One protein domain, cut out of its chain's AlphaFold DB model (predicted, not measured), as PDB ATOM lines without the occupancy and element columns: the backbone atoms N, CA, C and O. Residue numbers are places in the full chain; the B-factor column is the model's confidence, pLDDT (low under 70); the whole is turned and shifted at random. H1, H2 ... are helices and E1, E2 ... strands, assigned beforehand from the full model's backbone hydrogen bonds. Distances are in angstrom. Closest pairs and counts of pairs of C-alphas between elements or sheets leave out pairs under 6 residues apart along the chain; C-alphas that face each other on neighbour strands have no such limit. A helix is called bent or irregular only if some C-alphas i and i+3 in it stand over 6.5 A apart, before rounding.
ATOM      1  N   ASP A   3       0.353  38.270 -14.429       58.47
ATOM      2  CA  ASP A   3       0.977  38.905 -15.608       58.47
ATOM      3  C   ASP A   3       2.473  39.205 -15.429       58.47
ATOM      4  O   ASP A   3       3.164  39.563 -16.383       58.47
ATOM      5  N   LYS A   4       2.989  39.043 -14.204       64.12
ATOM      6  CA  LYS A   4       4.402  39.236 -13.875       64.12
ATOM      7  C   LYS A   4       5.216  37.936 -13.909       64.12
ATOM      8  O   LYS A   4       6.438  38.017 -14.001       64.12
ATOM      9  N   VAL A   5       4.583  36.756 -13.858       70.31
ATOM     10  CA  VAL A   5       5.280  35.457 -13.780       70.31
ATOM     11  C   VAL A   5       4.965  34.613 -15.014       70.31
ATOM     12  O   VAL A   5       3.873  34.069 -15.167       70.31
ATOM     13  N   LYS A   6       5.946  34.490 -15.915       77.00
ATOM     14  CA  LYS A   6       5.835  33.634 -17.105       77.00
ATOM     15  C   LYS A   6       5.947  32.161 -16.704       77.00
ATOM     16  O   LYS A   6       6.781  31.814 -15.878       77.00
ATOM     17  N   ASN A   7       5.158  31.298 -17.347       84.50
ATOM     18  CA  ASN A   7       5.188  29.837 -17.177       84.50
ATOM     19  C   ASN A   7       4.837  29.315 -15.769       84.50
ATOM     20  O   ASN A   7       5.227  28.198 -15.433       84.50
ATOM     21  N   LEU A   8       4.079  30.068 -14.966       87.62
ATOM     22  CA  LEU A   8       3.550  29.567 -13.694       87.62
ATOM     23  C   LEU A   8       2.618  28.367 -13.939       87.62
ATOM     24  O   LEU A   8       1.684  28.469 -14.736       87.62
ATOM     25  N   LYS A   9       2.899  27.237 -13.280       89.69
ATOM     26  CA  LYS A   9       2.151  25.975 -13.436       89.69
ATOM     27  C   LYS A   9       1.237  25.657 -12.265       89.69
ATOM     28  O   LYS A   9       0.144  25.173 -12.498       89.69
ATOM     29  N   ALA A  10       1.682  25.948 -11.052       92.88
ATOM     30  CA  ALA A  10       0.927  25.755  -9.827       92.88
ATOM     31  C   ALA A  10       1.470  26.702  -8.753       92.88
ATOM     32  O   ALA A  10       2.593  27.204  -8.867       92.88
ATOM     33  N   PHE A  11       0.676  26.930  -7.716       93.81
ATOM     34  CA  PHE A  11       1.111  27.547  -6.474       93.81
ATOM     35  C   PHE A  11       1.085  26.489  -5.369       93.81
ATOM     36  O   PHE A  11       0.073  25.815  -5.187       93.81
ATOM     37  N   VAL A  12       2.186  26.359  -4.627       95.75
ATOM     38  CA  VAL A  12       2.233  25.536  -3.416       95.75
ATOM     39  C   VAL A  12       2.688  26.408  -2.257       95.75
ATOM     40  O   VAL A  12       3.784  26.966  -2.294       95.75
ATOM     41  N   GLY A  13       1.826  26.559  -1.254       95.94
ATOM     42  CA  GLY A  13       2.104  27.315  -0.037       95.94
ATOM     43  C   GLY A  13       2.124  26.400   1.181       95.94
ATOM     44  O   GLY A  13       1.212  25.598   1.355       95.94
ATOM     45  N   ILE A  14       3.139  26.543   2.031       96.69
ATOM     46  CA  ILE A  14       3.220  25.884   3.342       96.69
ATOM     47  C   ILE A  14       3.062  26.984   4.383       96.69
ATOM     48  O   ILE A  14       3.900  27.882   4.432       96.69
ATOM     49  N   GLU A  15       1.965  26.950   5.141       94.69
ATOM     50  CA  GLU A  15       1.601  27.985   6.117       94.69
ATOM     51  C   GLU A  15       1.747  29.435   5.585       94.69
ATOM     52  O   GLU A  15       2.290  30.298   6.281       94.69
ATOM     53  N   PRO A  16       1.303  29.759   4.347       94.50
ATOM     54  CA  PRO A  16       1.542  31.084   3.784       94.50
ATOM     55  C   PRO A  16       0.762  32.151   4.558       94.50
ATOM     56  O   PRO A  16      -0.435  32.009   4.791       94.50
ATOM     57  N   THR A  17       1.403  33.254   4.926       93.12
ATOM     58  CA  THR A  17       0.699  34.400   5.517       93.12
ATOM     59  C   THR A  17      -0.321  34.961   4.532       93.12
ATOM     60  O   THR A  17       0.032  35.236   3.383       93.12
ATOM     61  N   ASP A  18      -1.562  35.151   4.976       94.31
ATOM     62  CA  ASP A  18      -2.638  35.696   4.148       94.31
ATOM     63  C   ASP A  18      -3.152  37.059   4.634       94.31
ATOM     64  O   ASP A  18      -2.722  37.604   5.656       94.31
ATOM     65  N   ARG A  19      -4.063  37.655   3.866       94.62
ATOM     66  CA  ARG A  19      -4.646  38.959   4.204       94.62
ATOM     67  C   ARG A  19      -5.439  38.952   5.505       94.62
ATOM     68  O   ARG A  19      -5.433  39.962   6.214       94.62
ATOM     69  N   GLU A  20      -6.141  37.868   5.806       93.88
ATOM     70  CA  GLU A  20      -7.018  37.801   6.969       93.88
ATOM     71  C   GLU A  20      -6.199  37.812   8.256       93.88
ATOM     72  O   GLU A  20      -6.451  38.654   9.119       93.88
ATOM     73  N   ILE A  21      -5.143  36.997   8.343       92.44
ATOM     74  CA  ILE A  21      -4.291  36.950   9.536       92.44
ATOM     75  C   ILE A  21      -3.568  38.276   9.818       92.44
ATOM     76  O   ILE A  21      -3.246  38.567  10.968       92.44
ATOM     77  N   ILE A  22      -3.336  39.116   8.802       92.75
ATOM     78  CA  ILE A  22      -2.684  40.426   8.974       92.75
ATOM     79  C   ILE A  22      -3.678  41.534   9.320       92.75
ATOM     80  O   ILE A  22      -3.427  42.341  10.227       92.75
ATOM     81  N   LEU A  23      -4.788  41.620   8.587       92.94
ATOM     82  CA  LEU A  23      -5.706  42.757   8.672       92.94
ATOM     83  C   LEU A  23      -6.838  42.541   9.675       92.94
ATOM     84  O   LEU A  23      -7.248  43.497  10.334       92.94
ATOM     85  N   ASN A  24      -7.339  41.314   9.795       92.06
ATOM     86  CA  ASN A  24      -8.459  40.977  10.666       92.06
ATOM     87  C   ASN A  24      -8.348  39.522  11.164       92.06
ATOM     88  O   ASN A  24      -9.107  38.670  10.699       92.06
ATOM     89  N   PRO A  25      -7.405  39.237  12.087       91.44
ATOM     90  CA  PRO A  25      -7.122  37.879  12.529       91.44
ATOM     91  C   PRO A  25      -8.380  37.158  13.040       91.44
ATOM     92  O   PRO A  25      -9.136  37.762  13.820       91.44
ATOM     93  N   PRO A  26      -8.579  35.875  12.693       92.81
ATOM     94  CA  PRO A  26      -9.735  35.110  13.147       92.81
ATOM     95  C   PRO A  26      -9.786  35.008  14.687       92.81
ATOM     96  O   PRO A  26      -8.758  34.910  15.360       92.81
ATOM     97  N   GLN A  27     -10.990  35.095  15.266       92.69
ATOM     98  CA  GLN A  27     -11.225  35.117  16.725       92.69
ATOM     99  C   GLN A  27     -11.891  33.832  17.240       92.69
ATOM    100  O   GLN A  27     -12.370  33.766  18.375       92.69
ATOM    101  N   GLU A  28     -11.961  32.796  16.406       93.50
ATOM    102  CA  GLU A  28     -12.521  31.506  16.765       93.50
ATOM    103  C   GLU A  28     -11.699  30.853  17.876       93.50
ATOM    104  O   GLU A  28     -10.478  30.995  17.981       93.50
ATOM    105  N   LYS A  29     -12.384  30.049  18.691       92.31
ATOM    106  CA  LYS A  29     -11.798  29.362  19.843       92.31
ATOM    107  C   LYS A  29     -10.503  28.612  19.502       92.31
ATOM    108  O   LYS A  29      -9.567  28.664  20.290       92.31
ATOM    109  N   ALA A  30     -10.433  27.970  18.335       90.69
ATOM    110  CA  ALA A  30      -9.254  27.214  17.919       90.69
ATOM    111  C   ALA A  30      -7.996  28.098  17.761       90.69
ATOM    112  O   ALA A  30      -6.921  27.688  18.192       90.69
ATOM    113  N   TYR A  31      -8.134  29.327  17.246       90.94
ATOM    114  CA  TYR A  31      -7.030  30.295  17.153       90.94
ATOM    115  C   TYR A  31      -6.596  30.764  18.542       90.94
ATOM    116  O   TYR A  31      -5.413  30.749  18.882       90.94
ATOM    117  N   LEU A  32      -7.567  31.118  19.387       89.62
ATOM    118  CA  LEU A  32      -7.302  31.583  20.750       89.62
ATOM    119  C   LEU A  32      -6.653  30.503  21.628       89.62
ATOM    120  O   LEU A  32      -5.881  30.823  22.531       89.62
ATOM    121  N   GLU A  33      -6.978  29.230  21.400       88.06
ATOM    122  CA  GLU A  33      -6.350  28.096  22.080       88.06
ATOM    123  C   GLU A  33      -4.948  27.812  21.538       88.06
ATOM    124  O   GLU A  33      -4.031  27.595  22.330       88.06
ATOM    125  N   ARG A  34      -4.746  27.884  20.216       84.25
ATOM    126  CA  ARG A  34      -3.428  27.683  19.602       84.25
ATOM    127  C   ARG A  34      -2.391  28.699  20.086       84.25
ATOM    128  O   ARG A  34      -1.267  28.294  20.390       84.25
ATOM    129  N   ASN A  35      -2.778  29.968  20.232       76.19
ATOM    130  CA  ASN A  35      -1.898  31.048  20.704       76.19
ATOM    131  C   ASN A  35      -1.419  30.856  22.155       76.19
ATOM    132  O   ASN A  35      -0.442  31.461  22.571       76.19
ATOM    133  N   LYS A  36      -2.077  30.000  22.947       77.38
ATOM    134  CA  LYS A  36      -1.657  29.710  24.330       77.38
ATOM    135  C   LYS A  36      -0.575  28.630  24.422       77.38
ATOM    136  O   LYS A  36       0.006  28.456  25.488       77.38
ATOM    137  N   ASN A  37      -0.305  27.905  23.332       67.19
ATOM    138  CA  ASN A  37       0.561  26.720  23.310       67.19
ATOM    139  C   ASN A  37       1.969  26.977  22.728       67.19
ATOM    140  O   ASN A  37       2.633  26.040  22.287       67.19
ATOM    141  N   GLU A  38       2.458  28.221  22.737       62.06
ATOM    142  CA  GLU A  38       3.752  28.603  22.137       62.06
ATOM    143  C   GLU A  38       4.962  27.832  22.694       62.06
ATOM    144  O   GLU A  38       5.913  27.563  21.972       62.06
ATOM    145  N   THR A  39       4.928  27.377  23.948       60.91
ATOM    146  CA  THR A  39       6.079  26.700  24.578       60.91
ATOM    147  C   THR A  39       6.434  25.345  23.943       60.91
ATOM    148  O   THR A  39       7.541  24.839  24.137       60.91
ATOM    149  N   ILE A  40       5.510  24.725  23.199       63.75
ATOM    150  CA  ILE A  40       5.750  23.438  22.528       63.75
ATOM    151  C   ILE A  40       6.657  23.618  21.297       63.75
ATOM    152  O   ILE A  40       7.459  22.728  21.006       63.75
ATOM    153  N   SER A  41       6.602  24.769  20.616       74.38
ATOM    154  CA  SER A  41       7.343  24.985  19.365       74.38
ATOM    155  C   SER A  41       8.840  25.223  19.586       74.38
ATOM    156  O   SER A  41       9.652  24.659  18.858       74.38
ATOM    157  N   GLU A  42       9.238  25.977  20.617       80.25
ATOM    158  CA  GLU A  42      10.655  26.280  20.880       80.25
ATOM    159  C   GLU A  42      11.459  25.010  21.195       80.25
ATOM    160  O   GLU A  42      12.495  24.753  20.582       80.25
ATOM    161  N   LYS A  43      10.943  24.151  22.085       84.44
ATOM    162  CA  LYS A  43      11.600  22.878  22.433       84.44
ATOM    163  C   LYS A  43      11.766  21.963  21.223       84.44
ATOM    164  O   LYS A  43      12.805  21.322  21.084       84.44
ATOM    165  N   PHE A  44      10.756  21.909  20.356       86.31
ATOM    166  CA  PHE A  44      10.821  21.129  19.126       86.31
ATOM    167  C   PHE A  44      11.928  21.643  18.198       86.31
ATOM    168  O   PHE A  44      12.748  20.858  17.728       86.31
ATOM    169  N   ILE A  45      11.983  22.959  17.971       87.19
ATOM    170  CA  ILE A  45      12.992  23.605  17.119       87.19
ATOM    171  C   ILE A  45      14.397  23.356  17.684       87.19
ATOM    172  O   ILE A  45      15.293  22.965  16.937       87.19
ATOM    173  N   HIS A  46      14.581  23.497  19.001       88.00
ATOM    174  CA  HIS A  46      15.834  23.158  19.680       88.00
ATOM    175  C   HIS A  46      16.278  21.724  19.399       88.00
ATOM    176  O   HIS A  46      17.419  21.514  18.983       88.00
ATOM    177  N   GLN A  47      15.382  20.754  19.597       89.25
ATOM    178  CA  GLN A  47      15.697  19.346  19.378       89.25
ATOM    179  C   GLN A  47      16.021  19.066  17.908       89.25
ATOM    180  O   GLN A  47      17.021  18.418  17.623       89.25
ATOM    181  N   LYS A  48      15.240  19.606  16.965       88.88
ATOM    182  CA  LYS A  48      15.493  19.413  15.530       88.88
ATOM    183  C   LYS A  48      16.844  19.951  15.094       88.88
ATOM    184  O   LYS A  48      17.545  19.270  14.356       88.88
ATOM    185  N   ILE A  49      17.224  21.144  15.543       91.25
ATOM    186  CA  ILE A  49      18.543  21.693  15.215       91.25
ATOM    187  C   ILE A  49      19.648  20.811  15.810       91.25
ATOM    188  O   ILE A  49      20.609  20.499  15.115       91.25
ATOM    189  N   PHE A  50      19.480  20.336  17.046       92.44
ATOM    190  CA  PHE A  50      20.435  19.415  17.662       92.44
ATOM    191  C   PHE A  50      20.567  18.086  16.899       92.44
ATOM    192  O   PHE A  50      21.676  17.584  16.740       92.44
ATOM    193  N   ASP A  51      19.460  17.529  16.403       91.62
ATOM    194  CA  ASP A  51      19.459  16.258  15.671       91.62
ATOM    195  C   ASP A  51      20.068  16.382  14.263       91.62
ATOM    196  O   ASP A  51      20.606  15.411  13.731       91.62
ATOM    197  N   LEU A  52      19.959  17.562  13.641       89.94
ATOM    198  CA  LEU A  52      20.361  17.795  12.251       89.94
ATOM    199  C   LEU A  52      21.798  18.305  12.098       89.94
ATOM    200  O   LEU A  52      22.394  18.104  11.039       89.94
ATOM    201  N   PHE A  53      22.354  18.964  13.117       93.12
ATOM    202  CA  PHE A  53      23.648  19.643  13.029       93.12
ATOM    203  C   PHE A  53      24.632  19.166  14.105       93.12
ATOM    204  O   PHE A  53      24.221  18.804  15.209       93.12
ATOM    205  N   PRO A  54      25.953  19.225  13.847       96.00
ATOM    206  CA  PRO A  54      26.962  18.980  14.870       96.00
ATOM    207  C   PRO A  54      26.739  19.832  16.129       96.00
ATOM    208  O   PRO A  54      26.353  20.999  16.053       96.00
ATOM    209  N   GLU A  55      27.057  19.278  17.302       94.50
ATOM    210  CA  GLU A  55      26.834  19.948  18.594       94.50
ATOM    211  C   GLU A  55      27.487  21.341  18.662       94.50
ATOM    212  O   GLU A  55      26.914  22.280  19.218       94.50
ATOM    213  N   THR A  56      28.678  21.499  18.075       94.94
ATOM    214  CA  THR A  56      29.390  22.782  18.030       94.94
ATOM    215  C   THR A  56      28.619  23.843  17.251       94.94
ATOM    216  O   THR A  56      28.513  24.975  17.715       94.94
ATOM    217  N   GLU A  57      28.039  23.475  16.108       95.19
ATOM    218  CA  GLU A  57      27.252  24.384  15.269       95.19
ATOM    219  C   GLU A  57      25.922  24.730  15.937       95.19
ATOM    220  O   GLU A  57      25.558  25.903  16.011       95.19
ATOM    221  N   THR A  58      25.256  23.735  16.528       94.44
ATOM    222  CA  THR A  58      24.029  23.927  17.312       94.44
ATOM    223  C   THR A  58      24.242  24.910  18.466       94.44
ATOM    224  O   THR A  58      23.433  25.817  18.671       94.44
ATOM    225  N   LYS A  59      25.350  24.783  19.210       93.62
ATOM    226  CA  LYS A  59      25.689  25.720  20.294       93.62
ATOM    227  C   LYS A  59      25.906  27.135  19.772       93.62
ATOM    228  O   LYS A  59      25.373  28.073  20.360       93.62
ATOM    229  N   THR A  60      26.666  27.294  18.688       95.06
ATOM    230  CA  THR A  60      26.898  28.610  18.080       95.06
ATOM    231  C   THR A  60      25.592  29.234  17.595       95.06
ATOM    232  O   THR A  60      25.337  30.394  17.911       95.06
ATOM    233  N   PHE A  61      24.737  28.467  16.912       93.25
ATOM    234  CA  PHE A  61      23.428  28.926  16.449       93.25
ATOM    235  C   PHE A  61      22.596  29.491  17.603       93.25
ATOM    236  O   PHE A  61      22.193  30.651  17.556       93.25
ATOM    237  N   TRP A  62      22.400  28.720  18.677       90.94
ATOM    238  CA  TRP A  62      21.561  29.157  19.794       90.94
ATOM    239  C   TRP A  62      22.168  30.312  20.588       90.94
ATOM    240  O   TRP A  62      21.445  31.225  20.970       90.94
ATOM    241  N   GLN A  63      23.490  30.340  20.778       92.12
ATOM    242  CA  GLN A  63      24.157  31.490  21.398       92.12
ATOM    243  C   GLN A  63      23.920  32.777  20.602       92.12
ATOM    244  O   GLN A  63      23.667  33.828  21.190       92.12
ATOM    245  N   THR A  64      23.993  32.706  19.272       92.38
ATOM    246  CA  THR A  64      23.702  33.848  18.403       92.38
ATOM    247  C   THR A  64      22.221  34.221  18.440       92.38
ATOM    248  O   THR A  64      21.915  35.400  18.606       92.38
ATOM    249  N   THR A  65      21.309  33.250  18.340       90.12
ATOM    250  CA  THR A  65      19.856  33.480  18.375       90.12
ATOM    251  C   THR A  65      19.419  34.141  19.681       90.12
ATOM    252  O   THR A  65      18.765  35.182  19.643       90.12
ATOM    253  N   GLU A  66      19.857  33.626  20.833       89.25
ATOM    254  CA  GLU A  66      19.518  34.192  22.146       89.25
ATOM    255  C   GLU A  66      20.139  35.573  22.370       89.25
ATOM    256  O   GLU A  66      19.488  36.480  22.890       89.25
ATOM    257  N   LYS A  67      21.386  35.786  21.924       91.88
ATOM    258  CA  LYS A  67      21.999  37.120  21.964       91.88
ATOM    259  C   LYS A  67      21.199  38.118  21.128       91.88
ATOM    260  O   LYS A  67      21.006  39.252  21.558       91.88
ATOM    261  N   ASN A  68      20.733  37.697  19.954       88.31
ATOM    262  CA  ASN A  68      19.959  38.550  19.063       88.31
ATOM    263  C   ASN A  68      18.556  38.833  19.599       88.31
ATOM    264  O   ASN A  68      18.075  39.947  19.429       88.31
ATOM    265  N   LYS A  69      17.927  37.878  20.294       86.06
ATOM    266  CA  LYS A  69      16.627  38.070  20.949       86.06
ATOM    267  C   LYS A  69      16.629  39.280  21.885       86.06
ATOM    268  O   LYS A  69      15.662  40.028  21.907       86.06
ATOM    269  N   ALA A  70      17.740  39.534  22.580       84.38
ATOM    270  CA  ALA A  70      17.888  40.687  23.471       84.38
ATOM    271  C   ALA A  70      17.905  42.054  22.752       84.38
ATOM    272  O   ALA A  70      17.826  43.088  23.415       84.38
ATOM    273  N   HIS A  71      18.039  42.082  21.422       86.81
ATOM    274  CA  HIS A  71      17.966  43.311  20.629       86.81
ATOM    275  C   HIS A  71      16.538  43.712  20.257       86.81
ATOM    276  O   HIS A  71      16.349  44.840  19.809       86.81
ATOM    277  N   PHE A  72      15.564  42.822  20.451       86.12
ATOM    278  CA  PHE A  72      14.165  43.071  20.135       86.12
ATOM    279  C   PHE A  72      13.365  43.282  21.417       86.12
ATOM    280  O   PHE A  72      13.615  42.651  22.446       86.12
ATOM    281  N   ASN A  73      12.403  44.192  21.356       87.44
ATOM    282  CA  ASN A  73      11.442  44.434  22.423       87.44
ATOM    283  C   ASN A  73      10.025  44.573  21.850       87.44
ATOM    284  O   ASN A  73       9.841  44.674  20.640       87.44
ATOM    285  N   ASP A  74       9.026  44.648  22.729       88.31
ATOM    286  CA  ASP A  74       7.612  44.733  22.342       88.31
ATOM    287  C   ASP A  74       7.297  45.894  21.373       88.31
ATOM    288  O   ASP A  74       6.348  45.810  20.591       88.31
ATOM    289  N   GLN A  75       8.065  46.994  21.395       91.69
ATOM    290  CA  GLN A  75       7.883  48.091  20.437       91.69
ATOM    291  C   GLN A  75       8.315  47.690  19.028       91.69
ATOM    292  O   GLN A  75       7.692  48.131  18.064       91.69
ATOM    293  N   ASP A  76       9.342  46.854  18.887       90.44
ATOM    294  CA  ASP A  76       9.794  46.358  17.586       90.44
ATOM    295  C   ASP A  76       8.734  45.451  16.952       90.44
ATOM    296  O   ASP A  76       8.421  45.613  15.770       90.44
ATOM    297  N   ASP A  77       8.087  44.597  17.748       86.19
ATOM    298  CA  ASP A  77       6.961  43.773  17.294       86.19
ATOM    299  C   ASP A  77       5.771  44.642  16.864       86.19
ATOM    300  O   ASP A  77       5.169  44.431  15.806       86.19
ATOM    301  N   GLN A  78       5.455  45.687  17.635       89.81
ATOM    302  CA  GLN A  78       4.424  46.653  17.253       89.81
ATOM    303  C   GLN A  78       4.790  47.407  15.970       89.81
ATOM    304  O   GLN A  78       3.921  47.636  15.125       89.81
ATOM    305  N   HIS A  79       6.054  47.797  15.795       92.06
ATOM    306  CA  HIS A  79       6.529  48.451  14.579       92.06
ATOM    307  C   HIS A  79       6.414  47.529  13.367       92.06
ATOM    308  O   HIS A  79       5.900  47.970  12.337       92.06
ATOM    309  N   LEU A  80       6.814  46.263  13.500       88.75
ATOM    310  CA  LEU A  80       6.662  45.252  12.460       88.75
ATOM    311  C   LEU A  80       5.190  45.086  12.078       88.75
ATOM    312  O   LEU A  80       4.840  45.248  10.911       88.75
ATOM    313  N   MET A  81       4.309  44.859  13.055       86.94
ATOM    314  CA  MET A  81       2.879  44.687  12.793       86.94
ATOM    315  C   MET A  81       2.248  45.929  12.161       86.94
ATOM    316  O   MET A  81       1.423  45.817  11.254       86.94
ATOM    317  N   ASN A  82       2.649  47.127  12.591       90.12
ATOM    318  CA  ASN A  82       2.192  48.378  11.992       90.12
ATOM    319  C   ASN A  82       2.709  48.563  10.561       90.12
ATOM    320  O   ASN A  82       1.980  49.094   9.724       90.12
ATOM    321  N   ALA A  83       3.946  48.156  10.275       90.88
ATOM    322  CA  ALA A  83       4.509  48.193   8.931       90.88
ATOM    323  C   ALA A  83       3.786  47.202   8.013       90.88
ATOM    324  O   ALA A  83       3.330  47.598   6.943       90.88
ATOM    325  N   MET A  84       3.583  45.960   8.470       89.56
ATOM    326  CA  MET A  84       2.825  44.946   7.738       89.56
ATOM    327  C   MET A  84       1.414  45.441   7.431       89.56
ATOM    328  O   MET A  84       1.026  45.466   6.274       89.56
ATOM    329  N   LYS A  85       0.677  45.960   8.417       88.75
ATOM    330  CA  LYS A  85      -0.680  46.502   8.210       88.75
ATOM    331  C   LYS A  85      -0.751  47.722   7.291       88.75
ATOM    332  O   LYS A  85      -1.846  48.084   6.880       88.75
ATOM    333  N   LYS A  86       0.367  48.393   7.001       90.38
ATOM    334  CA  LYS A  86       0.433  49.528   6.065       90.38
ATOM    335  C   LYS A  86       0.869  49.116   4.663       90.38
ATOM    336  O   LYS A  86       0.815  49.949   3.759       90.38
ATOM    337  N   ASP A  87       1.305  47.873   4.475       90.75
ATOM    338  CA  ASP A  87       1.712  47.388   3.167       90.75
ATOM    339  C   ASP A  87       0.494  47.315   2.234       90.75
ATOM    340  O   ASP A  87      -0.514  46.666   2.521       90.75
ATOM    341  N   VAL A  88       0.602  48.005   1.096       89.06
ATOM    342  CA  VAL A  88      -0.433  48.072   0.057       89.06
ATOM    343  C   VAL A  88      -0.787  46.699  -0.505       89.06
ATOM    344  O   VAL A  88      -1.890  46.529  -1.028       89.06
ATOM    345  N   PHE A  89       0.116  45.722  -0.387       86.25
ATOM    346  CA  PHE A  89      -0.129  44.343  -0.781       86.25
ATOM    347  C   PHE A  89      -1.387  43.778  -0.112       86.25
ATOM    348  O   PHE A  89      -2.245  43.238  -0.808       86.25
ATOM    349  N   TRP A  90      -1.555  43.970   1.201       90.75
ATOM    350  CA  TRP A  90      -2.662  43.354   1.941       90.75
ATOM    351  C   TRP A  90      -4.026  43.974   1.631       90.75
ATOM    352  O   TRP A  90      -5.058  43.335   1.818       90.75
ATOM    353  N   PHE A  91      -4.054  45.207   1.126       88.94
ATOM    354  CA  PHE A  91      -5.298  45.871   0.723       88.94
ATOM    355  C   PHE A  91      -5.712  45.544  -0.712       88.94
ATOM    356  O   PHE A  91      -6.857  45.807  -1.094       88.94
ATOM    357  N   ASN A  92      -4.810  44.958  -1.504       87.62
ATOM    358  CA  ASN A  92      -5.143  44.479  -2.835       87.62
ATOM    359  C   ASN A  92      -6.130  43.306  -2.735       87.62
ATOM    360  O   ASN A  92      -5.940  42.370  -1.963       87.62
ATOM    361  N   GLN A  93      -7.197  43.359  -3.533       88.31
ATOM    362  CA  GLN A  93      -8.229  42.327  -3.568       88.31
ATOM    363  C   GLN A  93      -7.960  41.227  -4.599       88.31
ATOM    364  O   GLN A  93      -8.726  40.265  -4.651       88.31
ATOM    365  N   ASP A  94      -6.869  41.326  -5.364       89.44
ATOM    366  CA  ASP A  94      -6.420  40.292  -6.293       89.44
ATOM    367  C   ASP A  94      -6.379  38.909  -5.622       89.44
ATOM    368  O   ASP A  94      -5.841  38.738  -4.523       89.44
ATOM    369  N   LYS A  95      -6.921  37.911  -6.322       89.81
ATOM    370  CA  LYS A  95      -6.863  36.495  -5.947       89.81
ATOM    371  C   LYS A  95      -6.223  35.671  -7.059       89.81
ATOM    372  O   LYS A  95      -6.180  36.107  -8.218       89.81
ATOM    373  N   TRP A  96      -5.745  34.471  -6.734       88.81
ATOM    374  CA  TRP A  96      -5.433  33.491  -7.773       88.81
ATOM    375  C   TRP A  96      -6.700  33.160  -8.569       88.81
ATOM    376  O   TRP A  96      -7.776  32.986  -8.011       88.81
ATOM    377  N   ASN A  97      -6.573  33.111  -9.893       88.69
ATOM    378  CA  ASN A  97      -7.672  32.677 -10.753       88.69
ATOM    379  C   ASN A  97      -7.660  31.151 -10.900       88.69
ATOM    380  O   ASN A  97      -6.637  30.505 -10.676       88.69
ATOM    381  N   ASP A  98      -8.762  30.608 -11.405       93.06
ATOM    382  CA  ASP A  98      -8.982  29.163 -11.523       93.06
ATOM    383  C   ASP A  98      -8.095  28.460 -12.568       93.06
ATOM    384  O   ASP A  98      -8.204  27.253 -12.753       93.06
ATOM    385  N   SER A  99      -7.197  29.164 -13.273       91.19
ATOM    386  CA  SER A  99      -6.251  28.522 -14.206       91.19
ATOM    387  C   SER A  99      -4.943  28.062 -13.556       91.19
ATOM    388  O   SER A  99      -4.112  27.470 -14.240       91.19
ATOM    389  N   ILE A 100      -4.743  28.350 -12.266       90.50
ATOM    390  CA  ILE A 100      -3.547  27.967 -11.511       90.50
ATOM    391  C   ILE A 100      -3.982  26.989 -10.414       90.50
ATOM    392  O   ILE A 100      -4.622  27.426  -9.460       90.50
ATOM    393  N   PRO A 101      -3.644  25.697 -10.511       95.25
ATOM    394  CA  PRO A 101      -3.759  24.768  -9.394       95.25
ATOM    395  C   PRO A 101      -3.054  25.309  -8.146       95.25
ATOM    396  O   PRO A 101      -1.901  25.745  -8.219       95.25
ATOM    397  N   THR A 102      -3.741  25.271  -7.008       96.06
ATOM    398  CA  THR A 102      -3.237  25.750  -5.718       96.06
ATOM    399  C   THR A 102      -3.269  24.631  -4.682       96.06
ATOM    400  O   THR A 102      -4.332  24.122  -4.338       96.06
ATOM    401  N   ILE A 103      -2.113  24.308  -4.110       97.81
ATOM    402  CA  ILE A 103      -2.004  23.438  -2.938       97.81
ATOM    403  C   ILE A 103      -1.598  24.294  -1.739       97.81
ATOM    404  O   ILE A 103      -0.571  24.970  -1.772       97.81
ATOM    405  N   ILE A 104      -2.397  24.271  -0.675       98.06
ATOM    406  CA  ILE A 104      -2.073  24.950   0.586       98.06
ATOM    407  C   ILE A 104      -1.936  23.893   1.670       98.06
ATOM    408  O   ILE A 104      -2.871  23.136   1.913       98.06
ATOM    409  N   ILE A 105      -0.779  23.835   2.316       98.19
ATOM    410  CA  ILE A 105      -0.495  22.941   3.438       98.19
ATOM    411  C   ILE A 105      -0.529  23.786   4.708       98.19
ATOM    412  O   ILE A 105       0.207  24.768   4.800       98.19
ATOM    413  N   THR A 106      -1.394  23.446   5.663       96.81
ATOM    414  CA  THR A 106      -1.596  24.260   6.871       96.81
ATOM    415  C   THR A 106      -2.067  23.443   8.075       96.81
ATOM    416  O   THR A 106      -2.660  22.378   7.913       96.81
ATOM    417  N   GLU A 107      -1.863  23.957   9.285       94.88
ATOM    418  CA  GLU A 107      -2.483  23.473  10.506       94.88
ATOM    419  C   GLU A 107      -4.013  23.423  10.348       94.88
ATOM    420  O   GLU A 107      -4.671  24.333   9.840       94.88
ATOM    421  N   LYS A 108      -4.617  22.338  10.845       94.81
ATOM    422  CA  LYS A 108      -6.045  22.037  10.647       94.81
ATOM    423  C   LYS A 108      -6.988  23.185  11.031       94.81
ATOM    424  O   LYS A 108      -8.047  23.332  10.427       94.81
ATOM    425  N   TYR A 109      -6.637  23.976  12.043       93.75
ATOM    426  CA  TYR A 109      -7.503  25.053  12.519       93.75
ATOM    427  C   TYR A 109      -7.602  26.237  11.544       93.75
ATOM    428  O   TYR A 109      -8.570  26.986  11.642       93.75
ATOM    429  N   ARG A 110      -6.661  26.371  10.595       95.44
ATOM    430  CA  ARG A 110      -6.629  27.460   9.606       95.44
ATOM    431  C   ARG A 110      -7.273  27.123   8.270       95.44
ATOM    432  O   ARG A 110      -7.340  27.967   7.385       95.44
ATOM    433  N   MET A 111      -7.784  25.905   8.091       95.88
ATOM    434  CA  MET A 111      -8.340  25.493   6.797       95.88
ATOM    435  C   MET A 111      -9.422  26.449   6.283       95.88
ATOM    436  O   MET A 111      -9.377  26.849   5.124       95.88
ATOM    437  N   SER A 112     -10.360  26.850   7.146       94.88
ATOM    438  CA  SER A 112     -11.462  27.725   6.735       94.88
ATOM    439  C   SER A 112     -10.984  29.130   6.361       94.88
ATOM    440  O   SER A 112     -11.581  29.756   5.487       94.88
ATOM    441  N   GLU A 113      -9.937  29.642   7.016       96.50
ATOM    442  CA  GLU A 113      -9.261  30.900   6.665       96.50
ATOM    443  C   GLU A 113      -8.702  30.803   5.240       96.50
ATOM    444  O   GLU A 113      -9.021  31.626   4.378       96.50
ATOM    445  N   TYR A 114      -8.009  29.709   4.919       97.25
ATOM    446  CA  TYR A 114      -7.474  29.524   3.576       97.25
ATOM    447  C   TYR A 114      -8.536  29.325   2.495       97.25
ATOM    448  O   TYR A 114      -8.331  29.820   1.387       97.25
ATOM    449  N   GLU A 115      -9.681  28.702   2.793       95.81
ATOM    450  CA  GLU A 115     -10.805  28.569   1.844       95.81
ATOM    451  C   GLU A 115     -11.293  29.926   1.308       95.81
ATOM    452  O   GLU A 115     -11.767  30.015   0.173       95.81
ATOM    453  N   ARG A 116     -11.158  30.995   2.105       94.62
ATOM    454  CA  ARG A 116     -11.580  32.363   1.754       94.62
ATOM    455  C   ARG A 116     -10.426  33.319   1.427       94.62
ATOM    456  O   ARG A 116     -10.696  34.445   0.988       94.62
ATOM    457  N   SER A 117      -9.180  32.864   1.557       95.56
ATOM    458  CA  SER A 117      -7.960  33.637   1.286       95.56
ATOM    459  C   SER A 117      -7.825  34.098  -0.178       95.56
ATOM    460  O   SER A 117      -8.642  33.804  -1.059       95.56
ATOM    461  N   GLU A 118      -6.777  34.869  -0.451       94.38
ATOM    462  CA  GLU A 118      -6.330  35.240  -1.796       94.38
ATOM    463  C   GLU A 118      -5.683  34.101  -2.583       94.38
ATOM    464  O   GLU A 118      -5.535  34.213  -3.805       94.38
ATOM    465  N   TYR A 119      -5.279  33.034  -1.894       94.81
ATOM    466  CA  TYR A 119      -4.525  31.947  -2.495       94.81
ATOM    467  C   TYR A 119      -5.440  30.843  -3.041       94.81
ATOM    468  O   TYR A 119      -5.167  30.265  -4.096       94.81
ATOM    469  N   PHE A 120      -6.539  30.538  -2.354       96.19
ATOM    470  CA  PHE A 120      -7.430  29.463  -2.783       96.19
ATOM    471  C   PHE A 120      -8.324  29.879  -3.962       96.19
ATOM    472  O   PHE A 120      -8.726  31.037  -4.089       96.19
ATOM    473  N   ASN A 121      -8.620  28.927  -4.849       94.56
ATOM    474  CA  ASN A 121      -9.423  29.125  -6.058       94.56
ATOM    475  C   ASN A 121     -10.227  27.855  -6.393       94.56
ATOM    476  O   ASN A 121     -10.093  26.840  -5.713       94.56
ATOM    477  N   GLN A 122     -11.065  27.909  -7.431       95.50
ATOM    478  CA  GLN A 122     -11.990  26.830  -7.803       95.50
ATOM    479  C   GLN A 122     -11.423  25.875  -8.866       95.50
ATOM    480  O   GLN A 122     -12.171  25.110  -9.479       95.50
ATOM    481  N   ASN A 123     -10.110  25.905  -9.121       96.50
ATOM    482  CA  ASN A 123      -9.476  24.915  -9.987       96.50
ATOM    483  C   ASN A 123      -9.701  23.502  -9.414       96.50
ATOM    484  O   ASN A 123      -9.573  23.291  -8.211       96.50
ATOM    485  N   SER A 124      -9.999  22.520 -10.268       96.69
ATOM    486  CA  SER A 124     -10.309  21.146  -9.839       96.69
ATOM    487  C   SER A 124      -9.143  20.409  -9.172       96.69
ATOM    488  O   SER A 124      -9.363  19.401  -8.509       96.69
ATOM    489  N   GLU A 125      -7.912  20.878  -9.373       96.12
ATOM    490  CA  GLU A 125      -6.697  20.337  -8.754       96.12
ATOM    491  C   GLU A 125      -6.313  21.087  -7.466       96.12
ATOM    492  O   GLU A 125      -5.394  20.665  -6.760       96.12
ATOM    493  N   SER A 126      -7.011  22.183  -7.139       97.31
ATOM    494  CA  SER A 126      -6.748  22.955  -5.927       97.31
ATOM    495  C   SER A 126      -7.233  22.231  -4.673       97.31
ATOM    496  O   SER A 126      -8.329  21.670  -4.636       97.31
ATOM    497  N   LYS A 127      -6.423  22.261  -3.613       97.62
ATOM    498  CA  LYS A 127      -6.727  21.607  -2.334       97.62
ATOM    499  C   LYS A 127      -6.025  22.271  -1.158       97.62
ATOM    500  O   LYS A 127      -4.916  22.788  -1.282       97.62
ATOM    501  N   ILE A 128      -6.667  22.183   0.002       98.25
ATOM    502  CA  ILE A 128      -6.088  22.543   1.295       98.25
ATOM    503  C   ILE A 128      -5.825  21.240   2.054       98.25
ATOM    504  O   ILE A 128      -6.730  20.421   2.223       98.25
ATOM    505  N   ILE A 129      -4.581  21.029   2.470       97.88
ATOM    506  CA  ILE A 129      -4.107  19.814   3.127       97.88
ATOM    507  C   ILE A 129      -3.829  20.146   4.599       97.88
ATOM    508  O   ILE A 129      -2.873  20.874   4.876       97.88
ATOM    509  N   PRO A 130      -4.632  19.629   5.550       97.06
ATOM    510  CA  PRO A 130      -4.342  19.789   6.966       97.06
ATOM    511  C   PRO A 130      -3.124  18.951   7.363       97.06
ATOM    512  O   PRO A 130      -3.140  17.728   7.223       97.06
ATOM    513  N   MET A 131      -2.086  19.596   7.885       96.06
ATOM    514  CA  MET A 131      -0.837  18.969   8.317       96.06
ATOM    515  C   MET A 131      -0.206  19.797   9.441       96.06
ATOM    516  O   MET A 131      -0.507  20.978   9.578       96.06
ATOM    517  N   GLY A 132       0.675  19.198  10.239       90.75
ATOM    518  CA  GLY A 132       1.391  19.933  11.278       90.75
ATOM    519  C   GLY A 132       0.637  20.054  12.598       90.75
ATOM    520  O   GLY A 132      -0.594  20.021  12.667       90.75
ATOM    521  N   THR A 133       1.419  20.183  13.660       86.81
ATOM    522  CA  THR A 133       0.974  20.608  14.991       86.81
ATOM    523  C   THR A 133       1.569  21.959  15.381       86.81
ATOM    524  O   THR A 133       1.172  22.529  16.402       86.81
ATOM    525  N   PHE A 134       2.501  22.484  14.574       83.31
ATOM    526  CA  PHE A 134       2.972  23.855  14.671       83.31
ATOM    527  C   PHE A 134       3.373  24.451  13.307       83.31
ATOM    528  O   PHE A 134       3.479  23.755  12.302       83.31
ATOM    529  N   HIS A 135       3.629  25.764  13.288       84.31
ATOM    530  CA  HIS A 135       3.774  26.561  12.063       84.31
ATOM    531  C   HIS A 135       4.909  26.116  11.116       84.31
ATOM    532  O   HIS A 135       4.791  26.291   9.909       84.31
ATOM    533  N   TYR A 136       5.997  25.507  11.609       88.94
ATOM    534  CA  TYR A 136       7.043  24.971  10.721       88.94
ATOM    535  C   TYR A 136       6.744  23.516  10.348       88.94
ATOM    536  O   TYR A 136       7.514  22.605  10.661       88.94
ATOM    537  N   ILE A 137       5.631  23.307   9.642       92.81
ATOM    538  CA  ILE A 137       5.154  21.992   9.181       92.81
ATOM    539  C   ILE A 137       6.249  21.237   8.417       92.81
ATOM    540  O   ILE A 137       6.408  20.028   8.566       92.81
ATOM    541  N   GLN A 138       7.069  21.959   7.654       91.38
ATOM    542  CA  GLN A 138       8.196  21.419   6.900       91.38
ATOM    543  C   GLN A 138       9.309  20.811   7.759       91.38
ATOM    544  O   GLN A 138      10.154  20.093   7.235       91.38
ATOM    545  N   TRP A 139       9.329  21.070   9.067       90.06
ATOM    546  CA  TRP A 139      10.238  20.403  10.004       90.06
ATOM    547  C   TRP A 139       9.602  19.175  10.669       90.06
ATOM    548  O   TRP A 139      10.327  18.300  11.151       90.06
ATOM    549  N   GLU A 140       8.270  19.096  10.703       90.31
ATOM    550  CA  GLU A 140       7.535  17.918  11.181       90.31
ATOM    551  C   GLU A 140       7.433  16.841  10.105       90.31
ATOM    552  O   GLU A 140       7.760  15.689  10.377       90.31
ATOM    553  N   TYR A 141       7.032  17.237   8.895       93.31
ATOM    554  CA  TYR A 141       6.637  16.341   7.807       93.31
ATOM    555  C   TYR A 141       7.400  16.637   6.499       93.31
ATOM    556  O   TYR A 141       6.789  16.899   5.459       93.31
ATOM    557  N   PRO A 142       8.751  16.664   6.510       92.31
ATOM    558  CA  PRO A 142       9.532  17.021   5.325       92.31
ATOM    559  C   PRO A 142       9.342  16.037   4.161       92.31
ATOM    560  O   PRO A 142       9.386  16.451   3.005       92.31
ATOM    561  N   HIS A 143       9.135  14.748   4.448       95.00
ATOM    562  CA  HIS A 143       8.983  13.717   3.419       95.00
ATOM    563  C   HIS A 143       7.601  13.772   2.771       95.00
ATOM    564  O   HIS A 143       7.494  13.759   1.552       95.00
ATOM    565  N   GLU A 144       6.554  13.935   3.572       96.31
ATOM    566  CA  GLU A 144       5.184  14.061   3.090       96.31
ATOM    567  C   GLU A 144       5.005  15.325   2.245       96.31
ATOM    568  O   GLU A 144       4.294  15.301   1.245       96.31
ATOM    569  N   ILE A 145       5.672  16.424   2.612       95.31
ATOM    570  CA  ILE A 145       5.707  17.633   1.783       95.31
ATOM    571  C   ILE A 145       6.461  17.375   0.478       95.31
ATOM    572  O   ILE A 145       5.988  17.796  -0.573       95.31
ATOM    573  N   ALA A 146       7.601  16.681   0.523       95.06
ATOM    574  CA  ALA A 146       8.355  16.346  -0.683       95.06
ATOM    575  C   ALA A 146       7.553  15.461  -1.652       95.06
ATOM    576  O   ALA A 146       7.668  15.652  -2.853       95.06
ATOM    577  N   ASP A 147       6.708  14.558  -1.150       95.94
ATOM    578  CA  ASP A 147       5.840  13.709  -1.978       95.94
ATOM    579  C   ASP A 147       4.662  14.477  -2.615       95.94
ATOM    580  O   ASP A 147       4.039  13.997  -3.566       95.94
ATOM    581  N   ILE A 148       4.320  15.657  -2.085       92.31
ATOM    582  CA  ILE A 148       3.277  16.540  -2.630       92.31
ATOM    583  C   ILE A 148       3.827  17.447  -3.747       92.31
ATOM    584  O   ILE A 148       3.049  17.847  -4.621       92.31
ATOM    585  N   LEU A 149       5.116  17.802  -3.685       84.69
ATOM    586  CA  LEU A 149       5.803  18.748  -4.579       84.69
ATOM    587  C   LEU A 149       6.322  18.086  -5.862       84.69
ATOM    588  O   LEU A 149       6.192  18.741  -6.923       84.69
TER     589      LEU A 149
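This is residues 3 to 149 of the 149 residues of the protein "Alpha beta fold family hydrolase" of Lactobacillus amylovorus DSM 16698 (UniProt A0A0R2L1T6). A small, three-stranded parallel sheet has the helix H7 over one face, and a wide loop of helices, H1 to H6, swings out from E1 and comes back to E2. The far part of this loop, H4 and H5, encloses open space with few contacts, and residues 63 to 80 stand free; the short helices H8 and H9 end the chain near the sheet. The printed part has 147 residues, with nine named helices and three named strands in the order E1 H1 H2 H3 H4 H5 H6 E2 H7 E3 H8 H9; the sheet order is E1 E2 E3. The class is mostly helix. The whole is only just loose, close to compact, with a radius of gyration of the C-alphas of 17.9 A and spans of 48 by 38 by 36 A.

E1, residues 11 to 14, begins at C-alpha 11, (1.111, 27.547, -6.474), and is 10.2 A long. H1 is residues 19 to 23 and H2 residues 29 to 34. H3, residues 39 to 52, and H4, residues 55 to 69, are each 20.9 A long; C-alpha 69 is at (16.627, 38.070, 20.949). H5, residues 74 to 84, is 15.4 A long, and H6 is residues 88 to 91. E2, residues 102 to 106, is 12.8 A long. H7, residues 108 to 116, is 14.7 A long and irregular, with C-alphas 109 and 112 7.5 A apart. E3 is residues 127 to 130, H8 residues 137 to 140, and H9 residues 142 to 148, ending at C-alpha 148, (3.277, 16.540, -2.630).

E1 and E2 are parallel at 2 degrees, with N 13 and O 103 2.9 A apart, within hydrogen-bond range. E2 and E3 are parallel at 11 degrees, with N 129 and O 104 at 2.8 A. Two strand-helix-strand units, parallel neighbour strands with helices between, are E1, H1 to H6, E2 and E2, H7, E3; the crossover of the second is right-handed. H7 is on the sheet at a height of 8.3 A, over E2 and E3, along the strands at 12 degrees to E2 on the local plane; its closest C-alphas to E3 are those of Lys 108 and Pro 130, 4.6 A. H8 and H9 only graze the sheet, with residues 137 to 138 and 145 to 148. H1 touches H6, the closest C-alphas being those of Arg 19 and Trp 90, 5.3 A. H2 and H7 are close but not clearly touching, Ala 30 and Tyr 109 having the closest C-alphas, 6.1 A. H3 and H4 are close but not clearly touching, closest at the C-alphas of Phe 50 and Thr 58, 5.8 A; they run opposite ways at a tilt of 35.3 degrees, only just steep. H5 is close to H1 but not clearly touching, at the C-alphas of Ile 22 and Met 84, 7.2 A. Each O i to N i+4 pair is within hydrogen-bond range in H1, H2, H4, H5 and H9; H3 has 9 of 10, H7 has 2 of 5 but 5 of 6 O i to N i+3 pairs, and H6 and H8 are too short for such a pair.

The two C-alphas farthest apart, of Thr 56 and Gln 122, are 48.9 A apart. The printed part has no cut and no long link, and ends at the chain's last residue, 149. Mean pLDDT of the printed part is 90.2; residues 3 to 4 and 37 to 40 are under 70.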